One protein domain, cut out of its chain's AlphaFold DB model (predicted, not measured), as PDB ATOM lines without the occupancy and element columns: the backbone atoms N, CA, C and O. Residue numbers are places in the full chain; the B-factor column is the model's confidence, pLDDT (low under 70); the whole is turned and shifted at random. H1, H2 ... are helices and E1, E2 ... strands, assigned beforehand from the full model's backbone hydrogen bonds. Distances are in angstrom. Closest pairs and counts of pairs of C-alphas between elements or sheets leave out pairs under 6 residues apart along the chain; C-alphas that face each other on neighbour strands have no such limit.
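What this domain is: This is residues 94 to 139 of the 174 residues of an uncharacterized protein of Actinokineospora cianjurensis (UniProt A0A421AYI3). A small, strongly twisted sheet of three strands, E2, E1 and E3, makes one end of an elongated body, and two short helices, H1 and H2, with the loop between them extend it toward the other end. H1 begins directly after E2 and packs by residues 105 to 108 on the sheet, while H2 only grazes it. The printed part has 46 residues, with two named helices and three named strands in the order E1, E2, H1, H2, E3; the sheet runs E2, E1, E3, antiparallel throughout, and the class is mixed, helices and strands. The whole is compact, with a radius of gyration of the C-alphas of 9.8 A, and spans 31 by 17 by 14 A.

Where its parts are: Find C-alpha 94 at (-91.498, 449.894, 23.994), where E1 begins; it runs through residues 94 to 98, 13.2 A long. After a tight link of two residues comes E2, residues 101 to 104, 10.1 A. H1, residues 105 to 111, follows at once and measures 9.9 A. Look next at C-alpha 121, at (-102.946, 453.400, 20.525), where H2 begins; it holds residues 121 to 128 over 10.6 A. E3, residues 134 to 139, is 16.1 A long and ends at C-alpha 139, at (-84.529, 444.546, 26.622).

How they stand to each other: Start with the inner strand E1. E1 and E2 form a hairpin, antiparallel at 146 degrees; look for N 96 and O 103, 2.9 A apart and within hydrogen-bond range. On E1's other side is E3, antiparallel at 132 degrees, with N 136 and O 95 at 2.8 A, also within hydrogen-bond range. E2 and E3 are the edge strands. E2, H1, H2 and E3 make a split strand-helix-strand unit, two strands of one sheet joined through helices, with E1 between the two strands in the sheet, and its crossover is right-handed. H1 is on the sheet at a height over the sheet of 8.2 A; its closest C-alphas to E1 are those of Gly 105 and Ser 95, 5.5 A apart. H2 only grazes the sheet with its residues 122 to 126. H1 and H2 touch, the closest C-alphas being those of Arg 109 and Ala 121, 5.4 A apart. They run the same way at a steep tilt of 37 degrees, only just beyond shallow. In H1 and H2 every O i to N i+4 pair is within hydrogen-bond range.

The domain as a whole: The two C-alphas farthest apart are those of Pro 117 and Pro 139, at 30.6 A. You will find no cut between residues 94 and 139, and no long link; that from H1 to H2, nine residues, is short. The mean pLDDT of the printed part is 93.2, and no printed residue is under 70.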
ATOM      1  N   LEU A  94     -90.194 449.736  23.362       84.56
ATOM      2  CA  LEU A  94     -91.498 449.894  23.994       84.56
ATOM      3  C   LEU A  94     -92.437 448.780  23.508       84.56
ATOM      4  O   LEU A  94     -92.882 448.777  22.352       84.56
ATOM      5  N   SER A  95     -92.725 447.847  24.410       90.69
ATOM      6  CA  SER A  95     -93.673 446.748  24.236       90.69
ATOM      7  C   SER A  95     -94.916 446.988  25.096       90.69
ATOM      8  O   SER A  95     -94.956 447.890  25.930       90.69
ATOM      9  N   TYR A  96     -95.956 446.191  24.877       94.12
ATOM     10  CA  TYR A  96     -97.219 446.281  25.605       94.12
ATOM     11  C   TYR A  96     -97.686 444.892  26.000       94.12
ATOM     12  O   TYR A  96     -97.544 443.956  25.219       94.12
ATOM     13  N   VAL A  97     -98.279 444.754  27.179       96.31
ATOM     14  CA  VAL A  97     -98.977 443.527  27.574       96.31
ATOM     15  C   VAL A  97    -100.461 443.720  27.299       96.31
ATOM     16  O   VAL A  97    -101.064 444.605  27.894       96.31
ATOM     17  N   VAL A  98    -101.032 442.907  26.409       95.75
ATOM     18  CA  VAL A  98    -102.464 442.885  26.063       95.75
ATOM     19  C   VAL A  98    -102.987 441.469  26.298       95.75
ATOM     20  O   VAL A  98    -102.444 440.508  25.754       95.75
ATOM     21  N   HIS A  99    -103.998 441.320  27.151       96.00
ATOM     22  CA  HIS A  99    -104.544 440.049  27.641       96.00
ATOM     23  C   HIS A  99    -103.455 439.080  28.127       96.00
ATOM     24  O   HIS A  99    -103.446 437.893  27.802       96.00
ATOM     25  N   GLY A 100    -102.478 439.612  28.866       94.31
ATOM     26  CA  GLY A 100    -101.348 438.839  29.386       94.31
ATOM     27  C   GLY A 100    -100.283 438.459  28.349       94.31
ATOM     28  O   GLY A 100     -99.314 437.800  28.713       94.31
ATOM     29  N   ARG A 101    -100.409 438.878  27.082       94.12
ATOM     30  CA  ARG A 101     -99.421 438.616  26.021       94.12
ATOM     31  C   ARG A 101     -98.614 439.864  25.694       94.12
ATOM     32  O   ARG A 101     -99.184 440.928  25.466       94.12
ATOM     33  N   GLU A 102     -97.295 439.724  25.617       92.88
ATOM     34  CA  GLU A 102     -96.421 440.800  25.151       92.88
ATOM     35  C   GLU A 102     -96.551 440.991  23.630       92.88
ATOM     36  O   GLU A 102     -96.430 440.040  22.856       92.88
ATOM     37  N   ILE A 103     -96.773 442.232  23.195       92.00
ATOM     38  CA  ILE A 103     -96.820 442.637  21.792       92.00
ATOM     39  C   ILE A 103     -95.971 443.892  21.551       92.00
ATOM     40  O   ILE A 103     -95.864 444.782  22.392       92.00
ATOM     41  N   HIS A 104     -95.398 444.000  20.352       89.62
ATOM     42  CA  HIS A 104     -94.646 445.184  19.932       89.62
ATOM     43  C   HIS A 104     -95.578 446.389  19.704       89.62
ATOM     44  O   HIS A 104     -96.703 446.227  19.224       89.62
ATOM     45  N   GLY A 105     -95.090 447.620  19.906       89.38
ATOM     46  CA  GLY A 105     -95.885 448.838  19.673       89.38
ATOM     47  C   GLY A 105     -96.453 448.986  18.252       89.38
ATOM     48  O   GLY A 105     -97.484 449.623  18.051       89.38
ATOM     49  N   ARG A 106     -95.835 448.349  17.246       88.12
ATOM     50  CA  ARG A 106     -96.413 448.244  15.889       88.12
ATOM     51  C   ARG A 106     -97.714 447.434  15.891       88.12
ATOM     52  O   ARG A 106     -98.682 447.875  15.285       88.12
ATOM     53  N   SER A 107     -97.741 446.291  16.571       93.06
ATOM     54  CA  SER A 107     -98.937 445.451  16.686       93.06
ATOM     55  C   SER A 107    -100.041 446.172  17.456       93.06
ATOM     56  O   SER A 107    -101.184 446.166  17.017       93.06
ATOM     57  N   LEU A 108     -99.692 446.895  18.528       94.88
ATOM     58  CA  LEU A 108    -100.649 447.740  19.252       94.88
ATOM     59  C   LEU A 108    -101.308 448.779  18.327       94.88
ATOM     60  O   LEU A 108    -102.522 448.946  18.331       94.88
ATOM     61  N   ARG A 109    -100.522 449.445  17.470       94.00
ATOM     62  CA  ARG A 109    -101.055 450.411  16.489       94.00
ATOM     63  C   ARG A 109    -101.975 449.767  15.451       94.00
ATOM     64  O   ARG A 109    -102.882 450.450  14.992       94.00
ATOM     65  N   HIS A 110    -101.750 448.499  15.097       94.06
ATOM     66  CA  HIS A 110    -102.657 447.737  14.232       94.06
ATOM     67  C   HIS A 110    -103.981 447.397  14.923       94.06
ATOM     68  O   HIS A 110    -105.017 447.410  14.267       94.06
ATOM     69  N   LEU A 111    -103.971 447.135  16.232       94.75
ATOM     70  CA  LEU A 111    -105.205 446.970  17.010       94.75
ATOM     71  C   LEU A 111    -105.983 448.288  17.124       94.75
ATOM     72  O   LEU A 111    -107.208 448.292  17.139       94.75
ATOM     73  N   ALA A 112    -105.269 449.412  17.151       95.38
ATOM     74  CA  ALA A 112    -105.830 450.748  17.311       95.38
ATOM     75  C   ALA A 112    -105.942 451.537  15.995       95.38
ATOM     76  O   ALA A 112    -105.638 452.734  15.968       95.38
ATOM     77  N   VAL A 113    -106.322 450.884  14.891       94.75
ATOM     78  CA  VAL A 113    -106.501 451.551  13.582       94.75
ATOM     79  C   VAL A 113    -107.720 452.479  13.583       94.75
ATOM     80  O   VAL A 113    -107.675 453.523  12.944       94.75
ATOM     81  N   ALA A 114    -108.767 452.143  14.340       93.88
ATOM     82  CA  ALA A 114    -110.009 452.917  14.438       93.88
ATOM     83  C   ALA A 114    -109.988 454.006  15.533       93.88
ATOM     84  O   ALA A 114    -111.042 454.502  15.929       93.88
ATOM     85  N   ARG A 115    -108.807 454.349  16.065       95.81
ATOM     86  CA  ARG A 115    -108.679 455.344  17.138       95.81
ATOM     87  C   ARG A 115    -108.958 456.764  16.653       95.81
ATOM     88  O   ARG A 115    -108.683 457.094  15.498       95.81
ATOM     89  N   GLY A 116    -109.477 457.598  17.550       92.94
ATOM     90  CA  GLY A 116    -109.777 458.996  17.250       92.94
ATOM     91  C   GLY A 116    -108.517 459.864  17.096       92.94
ATOM     92  O   GLY A 116    -107.428 459.478  17.532       92.94
ATOM     93  N   PRO A 117    -108.634 461.066  16.502       91.75
ATOM     94  CA  PRO A 117    -107.557 462.051  16.510       91.75
ATOM     95  C   PRO A 117    -107.132 462.388  17.944       91.75
ATOM     96  O   PRO A 117    -107.977 462.649  18.795       91.75
ATOM     97  N   GLY A 118    -105.826 462.381  18.214       91.44
ATOM     98  CA  GLY A 118    -105.278 462.670  19.545       91.44
ATOM     99  C   GLY A 118    -105.318 461.502  20.537       91.44
ATOM    100  O   GLY A 118    -104.593 461.551  21.523       91.44
ATOM    101  N   GLU A 119    -106.068 460.433  20.255       95.38
ATOM    102  CA  GLU A 119    -106.061 459.206  21.059       95.38
ATOM    103  C   GLU A 119    -104.805 458.384  20.735       95.38
ATOM    104  O   GLU A 119    -104.465 458.111  19.572       95.38
ATOM    105  N   THR A 120    -104.084 457.971  21.770       95.69
ATOM    106  CA  THR A 120    -102.962 457.048  21.632       95.69
ATOM    107  C   THR A 120    -103.465 455.633  21.345       95.69
ATOM    108  O   THR A 120    -104.593 455.247  21.651       95.69
ATOM    109  N   ALA A 121    -102.603 454.803  20.751       95.56
ATOM    110  CA  ALA A 121    -102.946 453.400  20.525       95.56
ATOM    111  C   ALA A 121    -103.199 452.642  21.841       95.56
ATOM    112  O   ALA A 121    -104.020 451.731  21.865       95.56
ATOM    113  N   GLU A 122    -102.516 453.024  22.925       96.25
ATOM    114  CA  GLU A 122    -102.712 452.421  24.244       96.25
ATOM    115  C   GLU A 122    -104.073 452.793  24.836       96.25
ATOM    116  O   GLU A 122    -104.783 451.901  25.283       96.25
ATOM    117  N   GLU A 123    -104.474 454.068  24.784       96.81
ATOM    118  CA  GLU A 123    -105.787 454.524  25.271       96.81
ATOM    119  C   GLU A 123    -106.939 453.834  24.536       96.81
ATOM    120  O   GLU A 123    -107.864 453.327  25.176       96.81
ATOM    121  N   PHE A 124    -106.848 453.728  23.207       97.56
ATOM    122  CA  PHE A 124    -107.854 453.022  22.417       97.56
ATOM    123  C   PHE A 124    -107.966 451.550  22.825       97.56
ATOM    124  O   PHE A 124    -109.066 451.056  23.079       97.56
ATOM    125  N   VAL A 125    -106.831 450.842  22.906       97.19
ATOM    126  CA  VAL A 125    -106.794 449.423  23.301       97.19
ATOM    127  C   VAL A 125    -107.313 449.257  24.726       97.19
ATOM    128  O   VAL A 125    -108.103 448.348  24.964       97.19
ATOM    129  N   ARG A 126    -106.956 450.164  25.643       97.44
ATOM    130  CA  ARG A 126    -107.439 450.179  27.029       97.44
ATOM    131  C   ARG A 126    -108.957 450.265  27.101       97.44
ATOM    132  O   ARG A 126    -109.591 449.545  27.862       97.44
ATOM    133  N   ARG A 127    -109.546 451.143  26.297       96.81
ATOM    134  CA  ARG A 127    -110.988 451.393  26.292       96.81
ATOM    135  C   ARG A 127    -111.795 450.297  25.592       96.81
ATOM    136  O   ARG A 127    -112.946 450.085  25.959       96.81
ATOM    137  N   THR A 128    -111.240 449.651  24.563       97.00
ATOM    138  CA  THR A 128    -112.024 448.812  23.628       97.00
ATOM    139  C   THR A 128    -111.669 447.330  23.621       97.00
ATOM    140  O   THR A 128    -112.513 446.521  23.248       97.00
ATOM    141  N   ILE A 129    -110.441 446.967  23.993       96.25
ATOM    142  CA  ILE A 129    -109.917 445.604  23.841       96.25
ATOM    143  C   ILE A 129    -109.525 445.042  25.206       96.25
ATOM    144  O   ILE A 129    -110.100 444.050  25.642       96.25
ATOM    145  N   ASP A 130    -108.583 445.685  25.901       97.38
ATOM    146  CA  ASP A 130    -108.077 445.223  27.193       97.38
ATOM    147  C   ASP A 130    -107.887 446.378  28.190       97.38
ATOM    148  O   ASP A 130    -106.882 447.092  28.097       97.38
ATOM    149  N   PRO A 131    -108.761 446.531  29.204       96.88
ATOM    150  CA  PRO A 131    -108.620 447.578  30.218       96.88
ATOM    151  C   PRO A 131    -107.326 447.474  31.038       96.88
ATOM    152  O   PRO A 131    -106.861 448.482  31.581       96.88
ATOM    153  N   HIS A 132    -106.698 446.296  31.080       96.88
ATOM    154  CA  HIS A 132    -105.457 446.041  31.814       96.88
ATOM    155  C   HIS A 132    -104.195 446.182  30.960       96.88
ATOM    156  O   HIS A 132    -103.107 445.810  31.422       96.88
ATOM    157  N   VAL A 133    -104.310 446.729  29.743       96.69
ATOM    158  CA  VAL A 133    -103.139 447.007  28.910       96.69
ATOM    159  C   VAL A 133    -102.121 447.834  29.690       96.69
ATOM    160  O   VAL A 133    -102.466 448.714  30.483       96.69
ATOM    161  N   ARG A 134    -100.843 447.545  29.494       94.81
ATOM    162  CA  ARG A 134     -99.760 448.342  30.069       94.81
ATOM    163  C   ARG A 134     -98.564 448.334  29.147       94.81
ATOM    164  O   ARG A 134     -98.268 447.308  28.530       94.81
ATOM    165  N   SER A 135     -97.876 449.460  29.079       93.62
ATOM    166  CA  SER A 135     -96.558 449.529  28.468       93.62
ATOM    167  C   SER A 135     -95.521 448.849  29.363       93.62
ATOM    168  O   SER A 135     -95.579 448.908  30.592       93.62
ATOM    169  N   ILE A 136     -94.576 448.170  28.725       90.31
ATOM    170  CA  ILE A 136     -93.388 447.612  29.360       90.31
ATOM    171  C   ILE A 136     -92.168 447.959  28.512       90.31
ATOM    172  O   ILE A 136     -92.252 448.116  27.290       90.31
ATOM    173  N   THR A 137     -91.016 448.048  29.165       84.62
ATOM    174  CA  THR A 137     -89.737 448.196  28.477       84.62
ATOM    175  C   THR A 137     -89.086 446.830  28.359       84.62
ATOM    176  O   THR A 137     -88.681 446.252  29.368       84.62
ATOM    177  N   THR A 138     -88.954 446.330  27.132       76.69
ATOM    178  CA  THR A 138     -88.330 445.028  26.888       76.69
ATOM    179  C   THR A 138     -86.884 445.228  26.437       76.69
ATOM    180  O   THR A 138     -86.639 445.997  25.497       76.69
ATOM    181  N   PRO A 139     -85.908 444.553  27.077       73.44
ATOM    182  CA  PRO A 139     -84.529 444.546  26.622       73.44
ATOM    183  C   PRO A 139     -84.423 443.946  25.217       73.44
ATOM    184  O   PRO A 139     -84.662 442.759  25.015       73.44
TER     185      PRO A 139